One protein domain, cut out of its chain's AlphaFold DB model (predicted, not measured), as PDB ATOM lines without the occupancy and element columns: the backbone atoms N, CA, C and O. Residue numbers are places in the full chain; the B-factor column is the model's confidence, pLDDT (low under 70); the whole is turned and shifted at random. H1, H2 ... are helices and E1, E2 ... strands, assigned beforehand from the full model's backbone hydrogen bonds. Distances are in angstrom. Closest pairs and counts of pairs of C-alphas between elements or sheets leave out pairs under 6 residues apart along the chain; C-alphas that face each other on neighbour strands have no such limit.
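Overview. This is residues 2 to 106 of the 279 residues of an uncharacterized protein of Archaeoglobaceae archaeon (UniProt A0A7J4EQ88). A long, strongly twisted sheet of four strands has H2 crossing over one face, H3 grazing it where the chain turns on from H2, and a small separate hairpin, E2 and E3, towards one end. Three long strands, E4, E5 and E6, fold back and forth side by side, and the short E1 lies along the edge at E4. The printed part has 105 residues with three named helices and six named strands, in the order H1 E1 E2 E3 H2 H3 E4 E5 E6, of mixed class; the large sheet, order E1 E4 E5 E6, is mixed, and the small one antiparallel. The whole is compact, with a radius of gyration of the C-alphas of 14.3 A and spans of 40 by 32 by 22 A.

Along the chain. Find C-alpha 68 at (-59.222, -4.745, 10.355), where E4, residues 68 to 77, begins its 27.0 A. E5, residues 80 to 88, runs 26.1 A, and E6, residues 92 to 99, runs 22.0 A to C-alpha 99 at (-39.218, 3.794, 7.801). E1 is residues 8 to 11. Look for H2 from C-alpha 35 at (-39.637, -7.419, 14.772) to C-alpha 48, 19.1 A on; H3, residues 51 to 58, follows. H1 is residues 2 to 5, E2 residues 17 to 20 and E3 residues 23 to 26.

Arrangement. Start at E4, E5 and E6, a meander, each strand the antiparallel neighbour of the one before; E4 and E5, and E5 and E6, are hairpins. Look for N 72 and O 84 at 2.9 A, and N 83 and O 97 at 2.8 A. Edge strand E1 is parallel to E4, with N 9 and O 69 2.8 A apart. H2 is on one face of this sheet, two layers, at a height over the sheet of 7.9 A. It only just lies over E4, with 3 of its C-alphas there, and only just runs across the strands, at 60.3 degrees to E4 on the local plane. H3 only grazes the sheet, with residues 52 to 56. H2 and H3 only just touch, with 3 pairs of C-alphas within 8 A, and only at the corner; the closest C-alphas, of Leu 46 and Leu 52, are 4.7 A apart. H1 is not on the sheet but is near H2. In the hairpin of E2 and E3, N 18 and O 25 are 2.9 A apart; the closest C-alphas of E2 and E4, Ile 18 and Ser 75, are 6.3 A apart. E3 and E4 are apart. Every O i to N i+4 pair is within hydrogen-bond range in H2 and H3; H1 is too short for one.

Size, cuts and confidence. The two C-alphas farthest apart, of Arg 23 and Glu 64, are 41.2 A apart. The printed part has no cut, and no link is long. The mean pLDDT of the printed part is 87.0; look for values under 70 at residue 14, residues 19 to 23 and residue 78.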
ATOM      1  N   GLU A   2     -57.472   3.855  20.914       77.12
ATOM      2  CA  GLU A   2     -57.065   2.639  21.662       77.12
ATOM      3  C   GLU A   2     -57.763   1.360  21.185       77.12
ATOM      4  O   GLU A   2     -57.120   0.331  20.996       77.12
ATOM      5  N   LYS A   3     -59.035   1.479  20.793       79.38
ATOM      6  CA  LYS A   3     -59.784   0.417  20.106       79.38
ATOM      7  C   LYS A   3     -59.196   0.030  18.740       79.38
ATOM      8  O   LYS A   3     -59.438  -1.075  18.270       79.38
ATOM      9  N   LEU A   4     -58.448   0.917  18.075       81.69
ATOM     10  CA  LEU A   4     -57.785   0.609  16.800       81.69
ATOM     11  C   LEU A   4     -56.485  -0.172  17.007       81.69
ATOM     12  O   LEU A   4     -56.140  -0.988  16.154       81.69
ATOM     13  N   LYS A   5     -55.788   0.020  18.136       83.38
ATOM     14  CA  LYS A   5     -54.564  -0.737  18.456       83.38
ATOM     15  C   LYS A   5     -54.833  -2.240  18.522       83.38
ATOM     16  O   LYS A   5     -54.011  -3.029  18.057       83.38
ATOM     17  N   GLU A   6     -55.997  -2.619  19.043       83.62
ATOM     18  CA  GLU A   6     -56.456  -4.011  19.154       83.62
ATOM     19  C   GLU A   6     -56.809  -4.641  17.796       83.62
ATOM     20  O   GLU A   6     -56.784  -5.861  17.658       83.62
ATOM     21  N   LYS A   7     -57.082  -3.823  16.769       85.62
ATOM     22  CA  LYS A   7     -57.423  -4.285  15.412       85.62
ATOM     23  C   LYS A   7     -56.200  -4.538  14.524       85.62
ATOM     24  O   LYS A   7     -56.379  -4.937  13.370       85.62
ATOM     25  N   ILE A   8     -54.978  -4.286  15.012       90.38
ATOM     26  CA  ILE A   8     -53.765  -4.474  14.206       90.38
ATOM     27  C   ILE A   8     -53.347  -5.939  14.169       90.38
ATOM     28  O   ILE A   8     -53.010  -6.547  15.185       90.38
ATOM     29  N   ILE A   9     -53.216  -6.445  12.951       93.56
ATOM     30  CA  ILE A   9     -52.607  -7.728  12.638       93.56
ATOM     31  C   ILE A   9     -51.257  -7.477  11.971       93.56
ATOM     32  O   ILE A   9     -51.158  -6.876  10.900       93.56
ATOM     33  N   TRP A  10     -50.202  -7.976  12.604       92.56
ATOM     34  CA  TRP A  10     -48.834  -7.879  12.106       92.56
ATOM     35  C   TRP A  10     -48.481  -9.119  11.293       92.56
ATOM     36  O   TRP A  10     -48.698 -10.240  11.758       92.56
ATOM     37  N   LYS A  11     -47.910  -8.942  10.101       90.12
ATOM     38  CA  LYS A  11     -47.494 -10.050   9.234       90.12
ATOM     39  C   LYS A  11     -46.058  -9.861   8.761       90.12
ATOM     40  O   LYS A  11     -45.672  -8.776   8.343       90.12
ATOM     41  N   LYS A  12     -45.282 -10.951   8.768       83.69
ATOM     42  CA  LYS A  12     -43.936 -11.008   8.166       83.69
ATOM     43  C   LYS A  12     -42.977  -9.904   8.670       83.69
ATOM     44  O   LYS A  12     -42.148  -9.434   7.907       83.69
ATOM     45  N   MET A  13     -43.096  -9.472   9.926       86.38
ATOM     46  CA  MET A  13     -42.331  -8.343  10.479       86.38
ATOM     47  C   MET A  13     -40.866  -8.699  10.764       86.38
ATOM     48  O   MET A  13     -40.576  -9.843  11.092       86.38
ATOM     49  N   GLY A  14     -39.966  -7.709  10.684       68.75
ATOM     50  CA  GLY A  14     -38.578  -7.833  11.160       68.75
ATOM     51  C   GLY A  14     -37.759  -8.922  10.471       68.75
ATOM     52  O   GLY A  14     -36.943  -9.579  11.110       68.75
ATOM     53  N   ARG A  15     -38.025  -9.171   9.184       73.56
ATOM     54  CA  ARG A  15     -37.293 -10.181   8.417       73.56
ATOM     55  C   ARG A  15     -35.828  -9.785   8.283       73.56
ATOM     56  O   ARG A  15     -35.522  -8.611   8.120       73.56
ATOM     57  N   GLU A  16     -34.956 -10.783   8.313       74.56
ATOM     58  CA  GLU A  16     -33.531 -10.660   7.976       74.56
ATOM     59  C   GLU A  16     -33.285 -10.801   6.474       74.56
ATOM     60  O   GLU A  16     -32.214 -10.462   5.985       74.56
ATOM     61  N   THR A  17     -34.285 -11.281   5.729       77.38
ATOM     62  CA  THR A  17     -34.219 -11.448   4.282       77.38
ATOM     63  C   THR A  17     -35.433 -10.855   3.579       77.38
ATOM     64  O   THR A  17     -36.557 -10.858   4.098       77.38
ATOM     65  N   ILE A  18     -35.208 -10.368   2.364       70.31
ATOM     66  CA  ILE A  18     -36.258 -10.035   1.404       70.31
ATOM     67  C   ILE A  18     -36.207 -11.022   0.245       70.31
ATOM     68  O   ILE A  18     -35.135 -11.466  -0.156       70.31
ATOM     69  N   GLU A  19     -37.379 -11.370  -0.275       66.62
ATOM     70  CA  GLU A  19     -37.499 -12.204  -1.463       66.62
ATOM     71  C   GLU A  19     -38.120 -11.377  -2.581       66.62
ATOM     72  O   GLU A  19     -39.201 -10.811  -2.407       66.62
ATOM     73  N   TYR A  20     -37.430 -11.298  -3.712       60.47
ATOM     74  CA  TYR A  20     -37.915 -10.630  -4.913       60.47
ATOM     75  C   TYR A  20     -37.288 -11.288  -6.141       60.47
ATOM     76  O   TYR A  20     -36.132 -11.702  -6.098       60.47
ATOM     77  N   ALA A  21     -38.036 -11.424  -7.240       50.78
ATOM     78  CA  ALA A  21     -37.526 -12.042  -8.472       50.78
ATOM     79  C   ALA A  21     -36.953 -13.472  -8.311       50.78
ATOM     80  O   ALA A  21     -36.047 -13.865  -9.048       50.78
ATOM     81  N   GLY A  22     -37.419 -14.240  -7.318       56.91
ATOM     82  CA  GLY A  22     -36.842 -15.547  -6.969       56.91
ATOM     83  C   GLY A  22     -35.444 -15.475  -6.337       56.91
ATOM     84  O   GLY A  22     -34.788 -16.504  -6.175       56.91
ATOM     85  N   ARG A  23     -34.974 -14.274  -5.984       60.50
ATOM     86  CA  ARG A  23     -33.758 -14.036  -5.203       60.50
ATOM     87  C   ARG A  23     -34.132 -13.828  -3.751       60.50
ATOM     88  O   ARG A  23     -35.131 -13.183  -3.451       60.50
ATOM     89  N   VAL A  24     -33.287 -14.340  -2.866       72.62
ATOM     90  CA  VAL A  24     -33.345 -14.058  -1.435       72.62
ATOM     91  C   VAL A  24     -32.120 -13.229  -1.100       72.62
ATOM     92  O   VAL A  24     -30.995 -13.703  -1.248       72.62
ATOM     93  N   GLU A  25     -32.337 -11.996  -0.663       71.00
ATOM     94  CA  GLU A  25     -31.261 -11.110  -0.236       71.00
ATOM     95  C   GLU A  25     -31.326 -10.885   1.262       71.00
ATOM     96  O   GLU A  25     -32.397 -10.667   1.831       71.00
ATOM     97  N   VAL A  26     -30.160 -10.948   1.900       78.56
ATOM     98  CA  VAL A  26     -30.008 -10.607   3.310       78.56
ATOM     99  C   VAL A  26     -30.064  -9.092   3.436       78.56
ATOM    100  O   VAL A  26     -29.322  -8.375   2.766       78.56
ATOM    101  N   ILE A  27     -30.942  -8.608   4.306       76.44
ATOM    102  CA  ILE A  27     -31.052  -7.189   4.611       76.44
ATOM    103  C   ILE A  27     -29.757  -6.764   5.307       76.44
ATOM    104  O   ILE A  27     -29.384  -7.370   6.316       76.44
ATOM    105  N   PRO A  28     -29.062  -5.726   4.806       74.19
ATOM    106  CA  PRO A  28     -27.848  -5.238   5.439       74.19
ATOM    107  C   PRO A  28     -28.080  -4.939   6.920       74.19
ATOM    108  O   PRO A  28     -29.053  -4.274   7.277       74.19
ATOM    109  N   SER A  29     -27.159  -5.365   7.785       75.00
ATOM    110  CA  SER A  29     -27.295  -5.220   9.242       75.00
ATOM    111  C   SER A  29     -27.488  -3.764   9.690       75.00
ATOM    112  O   SER A  29     -28.111  -3.516  10.712       75.00
ATOM    113  N   ALA A  30     -26.985  -2.797   8.913       72.31
ATOM    114  CA  ALA A  30     -27.166  -1.364   9.161       72.31
ATOM    115  C   ALA A  30     -28.614  -0.875   8.948       72.31
ATOM    116  O   ALA A  30     -28.998   0.163   9.485       72.31
ATOM    117  N   ILE A  31     -29.398  -1.604   8.153       76.19
ATOM    118  CA  ILE A  31     -30.806  -1.319   7.855       76.19
ATOM    119  C   ILE A  31     -31.717  -2.209   8.700       76.19
ATOM    120  O   ILE A  31     -32.831  -1.812   9.008       76.19
ATOM    121  N   TRP A  32     -31.243  -3.390   9.094       82.19
ATOM    122  CA  TRP A  32     -32.036  -4.378   9.809       82.19
ATOM    123  C   TRP A  32     -32.620  -3.850  11.129       82.19
ATOM    124  O   TRP A  32     -31.928  -3.264  11.961       82.19
ATOM    125  N   MET A  33     -33.909  -4.120  11.323       87.00
ATOM    126  CA  MET A  33     -34.630  -3.927  12.575       87.00
ATOM    127  C   MET A  33     -35.248  -5.252  13.004       87.00
ATOM    128  O   MET A  33     -35.904  -5.934  12.206       87.00
ATOM    129  N   SER A  34     -35.127  -5.580  14.288       88.44
ATOM    130  CA  SER A  34     -35.879  -6.691  14.859       88.44
ATOM    131  C   SER A  34     -37.386  -6.439  14.750       88.44
ATOM    132  O   SER A  34     -37.867  -5.301  14.699       88.44
ATOM    133  N   GLU A  35     -38.174  -7.512  14.784       90.12
ATOM    134  CA  GLU A  35     -39.637  -7.419  14.772       90.12
ATOM    135  C   GLU A  35     -40.175  -6.505  15.886       90.12
ATOM    136  O   GLU A  35     -41.115  -5.737  15.667       90.12
ATOM    137  N   LYS A  36     -39.566  -6.558  17.077       91.00
ATOM    138  CA  LYS A  36     -39.953  -5.727  18.222       91.00
ATOM    139  C   LYS A  36     -39.699  -4.245  17.950       91.00
ATOM    140  O   LYS A  36     -40.577  -3.428  18.221       91.00
ATOM    141  N   GLU A  37     -38.530  -3.905  17.412       90.81
ATOM    142  CA  GLU A  37     -38.174  -2.523  17.077       90.81
ATOM    143  C   GLU A  37     -39.104  -1.963  16.001       90.81
ATOM    144  O   GLU A  37     -39.684  -0.897  16.199       90.81
ATOM    145  N   ALA A  38     -39.329  -2.714  14.917       90.44
ATOM    146  CA  ALA A  38     -40.217  -2.292  13.836       90.44
ATOM    147  C   ALA A  38     -41.657  -2.063  14.332       90.44
ATOM    148  O   ALA A  38     -42.262  -1.032  14.037       90.44
ATOM    149  N   LYS A  39     -42.207  -2.987  15.134       93.06
ATOM    150  CA  LYS A  39     -43.559  -2.841  15.707       93.06
ATOM    151  C   LYS A  39     -43.677  -1.628  16.623       93.06
ATOM    152  O   LYS A  39     -44.687  -0.930  16.567       93.06
ATOM    153  N   ASN A  40     -42.687  -1.402  17.485       92.50
ATOM    154  CA  ASN A  40     -42.706  -0.280  18.422       92.50
ATOM    155  C   ASN A  40     -42.638   1.055  17.686       92.50
ATOM    156  O   ASN A  40     -43.444   1.941  17.968       92.50
ATOM    157  N   GLU A  41     -41.737   1.169  16.712       92.44
ATOM    158  CA  GLU A  41     -41.577   2.391  15.935       92.44
ATOM    159  C   GLU A  41     -42.845   2.689  15.126       92.44
ATOM    160  O   GLU A  41     -43.413   3.768  15.257       92.44
ATOM    161  N   ILE A  42     -43.381   1.709  14.390       93.75
ATOM    162  CA  ILE A  42     -44.622   1.893  13.623       93.75
ATOM    163  C   ILE A  42     -45.798   2.255  14.540       93.75
ATOM    164  O   ILE A  42     -46.587   3.132  14.199       93.75
ATOM    165  N   ARG A  43     -45.927   1.630  15.721       93.31
ATOM    166  CA  ARG A  43     -46.977   2.001  16.684       93.31
ATOM    167  C   ARG A  43     -46.843   3.449  17.135       93.31
ATOM    168  O   ARG A  43     -47.830   4.176  17.083       93.31
ATOM    169  N   LYS A  44     -45.643   3.866  17.528       93.38
ATOM    170  CA  LYS A  44     -45.381   5.250  17.925       93.38
ATOM    171  C   LYS A  44     -45.802   6.218  16.814       93.38
ATOM    172  O   LYS A  44     -46.572   7.140  17.065       93.38
ATOM    173  N   ARG A  45     -45.391   5.955  15.567       93.31
ATOM    174  CA  ARG A  45     -45.765   6.782  14.403       93.31
ATOM    175  C   ARG A  45     -47.274   6.839  14.179       93.31
ATOM    176  O   ARG A  45     -47.847   7.909  14.003       93.31
ATOM    177  N   LEU A  46     -47.944   5.693  14.189       93.38
ATOM    178  CA  LEU A  46     -49.371   5.636  13.873       93.38
ATOM    179  C   LEU A  46     -50.258   6.244  14.955       93.38
ATOM    180  O   LEU A  46     -51.240   6.909  14.620       93.38
ATOM    181  N   PHE A  47     -49.935   5.995  16.221       92.12
ATOM    182  CA  PHE A  47     -50.812   6.320  17.341       92.12
ATOM    183  C   PHE A  47     -50.370   7.576  18.078       92.12
ATOM    184  O   PHE A  47     -51.181   8.483  18.235       92.12
ATOM    185  N   ASP A  48     -49.106   7.649  18.487       91.56
ATOM    186  CA  ASP A  48     -48.622   8.753  19.320       91.56
ATOM    187  C   ASP A  48     -48.460  10.026  18.472       91.56
ATOM    188  O   ASP A  48     -48.871  11.107  18.885       91.56
ATOM    189  N   GLU A  49     -47.967   9.885  17.235       92.69
ATOM    190  CA  GLU A  49     -47.880  10.981  16.249       92.69
ATOM    191  C   GLU A  49     -49.165  11.145  15.412       92.69
ATOM    192  O   GLU A  49     -49.224  11.970  14.496       92.69
ATOM    193  N   GLN A  50     -50.209  10.365  15.718       93.56
ATOM    194  CA  GLN A  50     -51.533  10.424  15.084       93.56
ATOM    195  C   GLN A  50     -51.513  10.301  13.546       93.56
ATOM    196  O   GLN A  50     -52.432  10.763  12.863       93.56
ATOM    197  N   ILE A  51     -50.491   9.657  12.967       95.31
ATOM    198  CA  ILE A  51     -50.394   9.485  11.510       95.31
ATOM    199  C   ILE A  51     -51.550   8.633  10.973       95.31
ATOM    200  O   ILE A  51     -52.024   8.894   9.869       95.31
ATOM    201  N   LEU A  52     -52.058   7.665  11.745       94.56
ATOM    202  CA  LEU A  52     -53.177   6.828  11.303       94.56
ATOM    203  C   LEU A  52     -54.433   7.652  10.987       94.56
ATOM    204  O   LEU A  52     -55.079   7.382   9.980       94.56
ATOM    205  N   LEU A  53     -54.737   8.678  11.788       93.62
ATOM    206  CA  LEU A  53     -55.877   9.567  11.539       93.62
ATOM    207  C   LEU A  53     -55.700  10.332  10.226       93.62
ATOM    208  O   LEU A  53     -56.591  10.323   9.386       93.62
ATOM    209  N   LYS A  54     -54.504  10.879   9.985       95.38
ATOM    210  CA  LYS A  54     -54.181  11.574   8.729       95.38
ATOM    211  C   LYS A  54     -54.308  10.651   7.508       95.38
ATOM    212  O   LYS A  54     -54.745  11.088   6.446       95.38
ATOM    213  N   ILE A  55     -53.924   9.377   7.643       96.12
ATOM    214  CA  ILE A  55     -54.090   8.378   6.574       96.12
ATOM    215  C   ILE A  55     -55.575   8.079   6.347       96.12
ATOM    216  O   ILE A  55     -56.006   7.974   5.201       96.12
ATOM    217  N   MET A  56     -56.354   7.916   7.417       94.81
ATOM    218  CA  MET A  56     -57.792   7.673   7.314       94.81
ATOM    219  C   MET A  56     -58.507   8.843   6.644       94.81
ATOM    220  O   MET A  56     -59.293   8.599   5.735       94.81
ATOM    221  N   ASP A  57     -58.171  10.082   7.003       95.31
ATOM    222  CA  ASP A  57     -58.697  11.283   6.349       95.31
ATOM    223  C   ASP A  57     -58.355  11.287   4.853       95.31
ATOM    224  O   ASP A  57     -59.227  11.493   4.009       95.31
ATOM    225  N   TYR A  58     -57.099  10.975   4.506       94.94
ATOM    226  CA  TYR A  58     -56.663  10.851   3.112       94.94
ATOM    227  C   TYR A  58     -57.461   9.792   2.335       94.94
ATOM    228  O   TYR A  58     -57.855  10.026   1.193       94.94
ATOM    229  N   LEU A  59     -57.719   8.636   2.952       94.50
ATOM    230  CA  LEU A  59     -58.486   7.542   2.353       94.50
ATOM    231  C   LEU A  59     -60.005   7.694   2.526       94.50
ATOM    232  O   LEU A  59     -60.745   6.823   2.076       94.50
ATOM    233  N   SER A  60     -60.471   8.786   3.144       94.69
ATOM    234  CA  SER A  60     -61.885   9.031   3.465       94.69
ATOM    235  C   SER A  60     -62.538   7.899   4.277       94.69
ATOM    236  O   SER A  60     -63.688   7.530   4.040       94.69
ATOM    237  N   LEU A  61     -61.800   7.336   5.239       94.19
ATOM    238  CA  LEU A  61     -62.234   6.226   6.092       94.19
ATOM    239  C   LEU A  61     -62.726   6.707   7.456       94.19
ATOM    240  O   LEU A  61     -62.235   7.690   8.004       94.19
ATOM    241  N   ARG A  62     -63.653   5.947   8.048       90.88
ATOM    242  CA  ARG A  62     -64.217   6.215   9.379       90.88
ATOM    243  C   ARG A  62     -63.834   5.135  10.393       90.88
ATOM    244  O   ARG A  62     -63.873   3.945  10.076       90.88
ATOM    245  N   GLU A  63     -63.464   5.537  11.614       89.88
ATOM    246  CA  GLU A  63     -62.958   4.631  12.670       89.88
ATOM    247  C   GLU A  63     -63.976   3.538  13.016       89.88
ATOM    248  O   GLU A  63     -63.609   2.369  13.194       89.88
ATOM    249  N   GLU A  64     -65.256   3.900  13.075       89.94
ATOM    250  CA  GLU A  64     -66.360   3.007  13.415       89.94
ATOM    251  C   GLU A  64     -66.567   1.878  12.397       89.94
ATOM    252  O   GLU A  64     -67.003   0.788  12.773       89.94
ATOM    253  N   ASN A  65     -66.195   2.098  11.136       91.25
ATOM    254  CA  ASN A  65     -66.409   1.132  10.063       91.25
ATOM    255  C   ASN A  65     -65.177   0.256   9.791       91.25
ATOM    256  O   ASN A  65     -65.282  -0.774   9.116       91.25
ATOM    257  N   LEU A  66     -64.009   0.635  10.322       90.88
ATOM    258  CA  LEU A  66     -62.786  -0.149  10.188       90.88
ATOM    259  C   LEU A  66     -62.926  -1.494  10.900       90.88
ATOM    260  O   LEU A  66     -63.040  -1.569  12.126       90.88
ATOM    261  N   LYS A  67     -62.859  -2.576  10.129       91.31
ATOM    262  CA  LYS A  67     -62.940  -3.954  10.630       91.31
ATOM    263  C   LYS A  67     -61.575  -4.503  11.011       91.31
ATOM    264  O   LYS A  67     -61.469  -5.283  11.949       91.31
ATOM    265  N   GLU A  68     -60.542  -4.125  10.266       93.06
ATOM    266  CA  GLU A  68     -59.222  -4.745  10.355       93.06
ATOM    267  C   GLU A  68     -58.138  -3.779   9.872       93.06
ATOM    268  O   GLU A  68     -58.343  -3.060   8.891       93.06
ATOM    269  N   ILE A  69     -56.974  -3.807  10.527       94.56
ATOM    270  CA  ILE A  69     -55.762  -3.127  10.067       94.56
ATOM    271  C   ILE A  69     -54.648  -4.172   9.960       94.56
ATOM    272  O   ILE A  69     -54.333  -4.844  10.937       94.56
ATOM    273  N   ARG A  70     -54.031  -4.320   8.788       95.88
ATOM    274  CA  ARG A  70     -52.883  -5.209   8.571       95.88
ATOM    275  C   ARG A  70     -51.641  -4.402   8.280       95.88
ATOM    276  O   ARG A  70     -51.683  -3.484   7.472       95.88
ATOM    277  N   ILE A  71     -50.531  -4.792   8.891       95.50
ATOM    278  CA  ILE A  71     -49.219  -4.225   8.586       95.50
ATOM    279  C   ILE A  71     -48.295  -5.368   8.199       95.50
ATOM    280  O   ILE A  71     -48.085  -6.296   8.988       95.50
ATOM    281  N   THR A  72     -47.772  -5.305   6.977       93.12
ATOM    282  CA  THR A  72     -46.897  -6.333   6.409       93.12
ATOM    283  C   THR A  72     -45.583  -5.715   5.970       93.12
ATOM    284  O   THR A  72     -45.592  -4.733   5.235       93.12
ATOM    285  N   HIS A  73     -44.450  -6.290   6.366       90.75
ATOM    286  CA  HIS A  73     -43.159  -5.903   5.790       90.75
ATOM    287  C   HIS A  73     -43.118  -6.314   4.312       90.75
ATOM    288  O   HIS A  73     -43.238  -7.502   3.997       90.75
ATOM    289  N   ALA A  74     -43.018  -5.327   3.424       87.94
ATOM    290  CA  ALA A  74     -43.153  -5.504   1.984       87.94
ATOM    291  C   ALA A  74     -41.791  -5.598   1.290       87.94
ATOM    292  O   ALA A  74     -41.599  -6.482   0.461       87.94
ATOM    293  N   SER A  75     -40.854  -4.710   1.630       83.69
ATOM    294  CA  SER A  75     -39.525  -4.665   1.013       83.69
ATOM    295  C   SER A  75     -38.521  -3.908   1.889       83.69
ATOM    296  O   SER A  75     -38.880  -3.335   2.919       83.69
ATOM    297  N   CYS A  76     -37.260  -3.886   1.466       80.50
ATOM    298  CA  CYS A  76     -36.237  -2.968   1.953       80.50
ATOM    299  C   CYS A  76     -35.614  -2.277   0.742       80.50
ATOM    300  O   CYS A  76     -35.209  -2.946  -0.206       80.50
ATOM    301  N   TRP A  77     -35.543  -0.952   0.780       80.31
ATOM    302  CA  TRP A  77     -34.814  -0.164  -0.213       80.31
ATOM    303  C   TRP A  77     -33.511   0.331   0.405       80.31
ATOM    304  O   TRP A  77     -33.275   0.137   1.604       80.31
ATOM    305  N   ILE A  78     -32.621   0.923  -0.398       69.19
ATOM    306  CA  ILE A  78     -31.296   1.319   0.101       69.19
ATOM    307  C   ILE A  78     -31.458   2.310   1.260       69.19
ATOM    308  O   ILE A  78     -31.751   3.484   1.063       69.19
ATOM    309  N   GLY A  79     -31.216   1.811   2.469       77.69
ATOM    310  CA  GLY A  79     -31.220   2.582   3.701       77.69
ATOM    311  C   GLY A  79     -32.482   2.470   4.554       77.69
ATOM    312  O   GLY A  79     -32.462   3.044   5.638       77.69
ATOM    313  N   TYR A  80     -33.556   1.778   4.135       88.56
ATOM    314  CA  TYR A  80     -34.806   1.760   4.915       88.56
ATOM    315  C   TYR A  80     -35.798   0.625   4.620       88.56
ATOM    316  O   TYR A  80     -35.741  -0.046   3.590       88.56
ATOM    317  N   HIS A  81     -36.738   0.430   5.550       91.19
ATOM    318  CA  HIS A  81     -37.798  -0.571   5.468       91.19
ATOM    319  C   HIS A  81     -39.068  -0.022   4.817       91.19
ATOM    320  O   HIS A  81     -39.477   1.106   5.104       91.19
ATOM    321  N   VAL A  82     -39.741  -0.865   4.031       92.06
ATOM    322  CA  VAL A  82     -41.036  -0.563   3.415       92.06
ATOM    323  C   VAL A  82     -42.098  -1.527   3.925       92.06
ATOM    324  O   VAL A  82     -41.949  -2.749   3.829       92.06
ATOM    325  N   PHE A  83     -43.201  -0.996   4.445       94.25
ATOM    326  CA  PHE A  83     -44.337  -1.773   4.937       94.25
ATOM    327  C   PHE A  83     -45.601  -1.436   4.157       94.25
ATOM    328  O   PHE A  83     -45.851  -0.283   3.832       94.25
ATOM    329  N   CYS A  84     -46.438  -2.434   3.906       95.75
ATOM    330  CA  CYS A  84     -47.799  -2.241   3.430       95.75
ATOM    331  C   CYS A  84     -48.736  -2.124   4.637       95.75
ATOM    332  O   CYS A  84     -48.787  -3.045   5.461       95.75
ATOM    333  N   LEU A  85     -49.474  -1.018   4.730       96.94
ATOM    334  CA  LEU A  85     -50.634  -0.883   5.607       96.94
ATOM    335  C   LEU A  85     -51.890  -1.154   4.787       96.94
ATOM    336  O   LEU A  85     -52.188  -0.401   3.863       96.94
ATOM    337  N   GLU A  86     -52.658  -2.166   5.174       96.69
ATOM    338  CA  GLU A  86     -53.978  -2.435   4.613       96.69
ATOM    339  C   GLU A  86     -55.054  -2.155   5.664       96.69
ATOM    340  O   GLU A  86     -55.018  -2.703   6.766       96.69
ATOM    341  N   MET A  87     -56.044  -1.338   5.324       95.50
ATOM    342  CA  MET A  87     -57.185  -1.033   6.183       95.50
ATOM    343  C   MET A  87     -58.466  -1.539   5.530       95.50
ATOM    344  O   MET A  87     -58.740  -1.226   4.372       95.50
ATOM    345  N   LYS A  88     -59.235  -2.350   6.260       93.94
ATOM    346  CA  LYS A  88     -60.456  -2.979   5.752       93.94
ATOM    347  C   LYS A  88     -61.701  -2.284   6.282       93.94
ATOM    348  O   LYS A  88     -61.946  -2.310   7.488       93.94
ATOM    349  N   GLU A  89     -62.533  -1.796   5.371       90.62
ATOM    350  CA  GLU A  89     -63.897  -1.338   5.652       90.62
ATOM    351  C   GLU A  89     -64.903  -2.243   4.906       90.62
ATOM    352  O   GLU A  89     -65.231  -3.353   5.359       90.62
ATOM    353  N   SER A  90     -65.354  -1.809   3.729       89.50
ATOM    354  CA  SER A  90     -66.037  -2.614   2.709       89.50
ATOM    355  C   SER A  90     -65.026  -3.259   1.752       89.50
ATOM    356  O   SER A  90     -65.126  -4.453   1.468       89.50
ATOM    357  N   SER A  91     -64.008  -2.497   1.350       92.12
ATOM    358  CA  SER A  91     -62.833  -2.911   0.576       92.12
ATOM    359  C   SER A  91     -61.539  -2.755   1.381       92.12
ATOM    360  O   SER A  91     -61.532  -2.180   2.473       92.12
ATOM    361  N   TYR A  92     -60.439  -3.301   0.856       92.62
ATOM    362  CA  TYR A  92     -59.101  -3.000   1.364       92.62
ATOM    363  C   TYR A  92     -58.596  -1.699   0.746       92.62
ATOM    364  O   TYR A  92     -58.600  -1.547  -0.472       92.62
ATOM    365  N   HIS A  93     -58.124  -0.802   1.602       95.81
ATOM    366  CA  HIS A  93     -57.412   0.412   1.227       95.81
ATOM    367  C   HIS A  93     -55.958   0.258   1.648       95.81
ATOM    368  O   HIS A  93     -55.692  -0.246   2.742       95.81
ATOM    369  N   ARG A  94     -55.023   0.663   0.788       97.19
ATOM    370  CA  ARG A  94     -53.597   0.414   1.002       97.19
ATOM    371  C   ARG A  94     -52.771   1.684   0.912       97.19
ATOM    372  O   ARG A  94     -53.017   2.536   0.063       97.19
ATOM    373  N   VAL A  95     -51.758   1.766   1.768       97.81
ATOM    374  CA  VAL A  95     -50.666   2.742   1.676       97.81
ATOM    375  C   VAL A  95     -49.340   2.059   2.001       97.81
ATOM    376  O   VAL A  95     -49.314   1.014   2.659       97.81
ATOM    377  N   ALA A  96     -48.238   2.646   1.544       96.88
ATOM    378  CA  ALA A  96     -46.896   2.205   1.897       96.88
ATOM    379  C   ALA A  96     -46.302   3.103   2.991       96.88
ATOM    380  O   ALA A  96     -46.418   4.328   2.933       96.88
ATOM    381  N   PHE A  97     -45.658   2.485   3.976       95.31
ATOM    382  CA  PHE A  97     -44.850   3.148   4.994       95.31
ATOM    383  C   PHE A  97     -43.385   2.942   4.698       95.31
ATOM    384  O   PHE A  97     -42.946   1.805   4.555       95.31
ATOM    385  N   ASN A  98     -42.634   4.026   4.718       95.31
ATOM    386  CA  ASN A  98     -41.197   4.015   4.545       95.31
ATOM    387  C   ASN A  98     -40.570   4.469   5.859       95.31
ATOM    388  O   ASN A  98     -40.870   5.563   6.344       95.31
ATOM    389  N   LEU A  99     -39.752   3.608   6.458       94.38
ATOM    390  CA  LEU A  99     -39.218   3.794   7.801       94.38
ATOM    391  C   LEU A  99     -37.704   3.613   7.811       94.38
ATOM    392  O   LEU A  99     -37.203   2.513   7.563       94.38
ATOM    393  N   LEU A 100     -36.988   4.682   8.164       92.50
ATOM    394  CA  LEU A 100     -35.547   4.614   8.387       92.50
ATOM    395  C   LEU A 100     -35.225   3.733   9.608       92.50
ATOM    396  O   LEU A 100     -35.928   3.816  10.625       92.50
ATOM    397  N   PRO A 101     -34.129   2.956   9.566       87.69
ATOM    398  CA  PRO A 101     -33.682   2.156  10.696       87.69
ATOM    399  C   PRO A 101     -33.371   3.040  11.900       87.69
ATOM    400  O   PRO A 101     -32.992   4.207  11.768       87.69
ATOM    401  N   HIS A 102     -33.463   2.475  13.105       82.69
ATOM    402  CA  HIS A 102     -33.167   3.224  14.328       82.69
ATOM    403  C   HIS A 102     -31.742   3.816  14.327       82.69
ATOM    404  O   HIS A 102     -31.538   4.900  14.882       82.69
ATOM    405  N   ALA A 103     -30.785   3.137  13.685       82.06
ATOM    406  CA  ALA A 103     -29.398   3.579  13.551       82.06
ATOM    407  C   ALA A 103     -29.247   4.871  12.729       82.06
ATOM    408  O   ALA A 103     -28.424   5.714  13.080       82.06
ATOM    409  N   GLU A 104     -30.062   5.068  11.689       87.88
ATOM    410  CA  GLU A 104     -30.052   6.309  10.913       87.88
ATOM    411  C   GLU A 104     -30.678   7.412  11.761       87.88
ATOM    412  O   GLU A 104     -31.807   7.258  12.207       87.88
ATOM    413  N   LYS A 105     -29.964   8.503  12.050       85.75
ATOM    414  CA  LYS A 105     -30.467   9.614  12.883       85.75
ATOM    415  C   LYS A 105     -30.864  10.839  12.075       85.75
ATOM    416  O   LYS A 105     -31.579  11.689  12.607       85.75
ATOM    417  N   LYS A 106     -30.444  10.921  10.815       89.69
ATOM    418  CA  LYS A 106     -30.729  12.056   9.943       89.69
ATOM    419  C   LYS A 106     -32.164  11.994   9.407       89.69
ATOM    420  O   LYS A 106     -32.693  10.903   9.186       89.69
TER     421      LYS A 106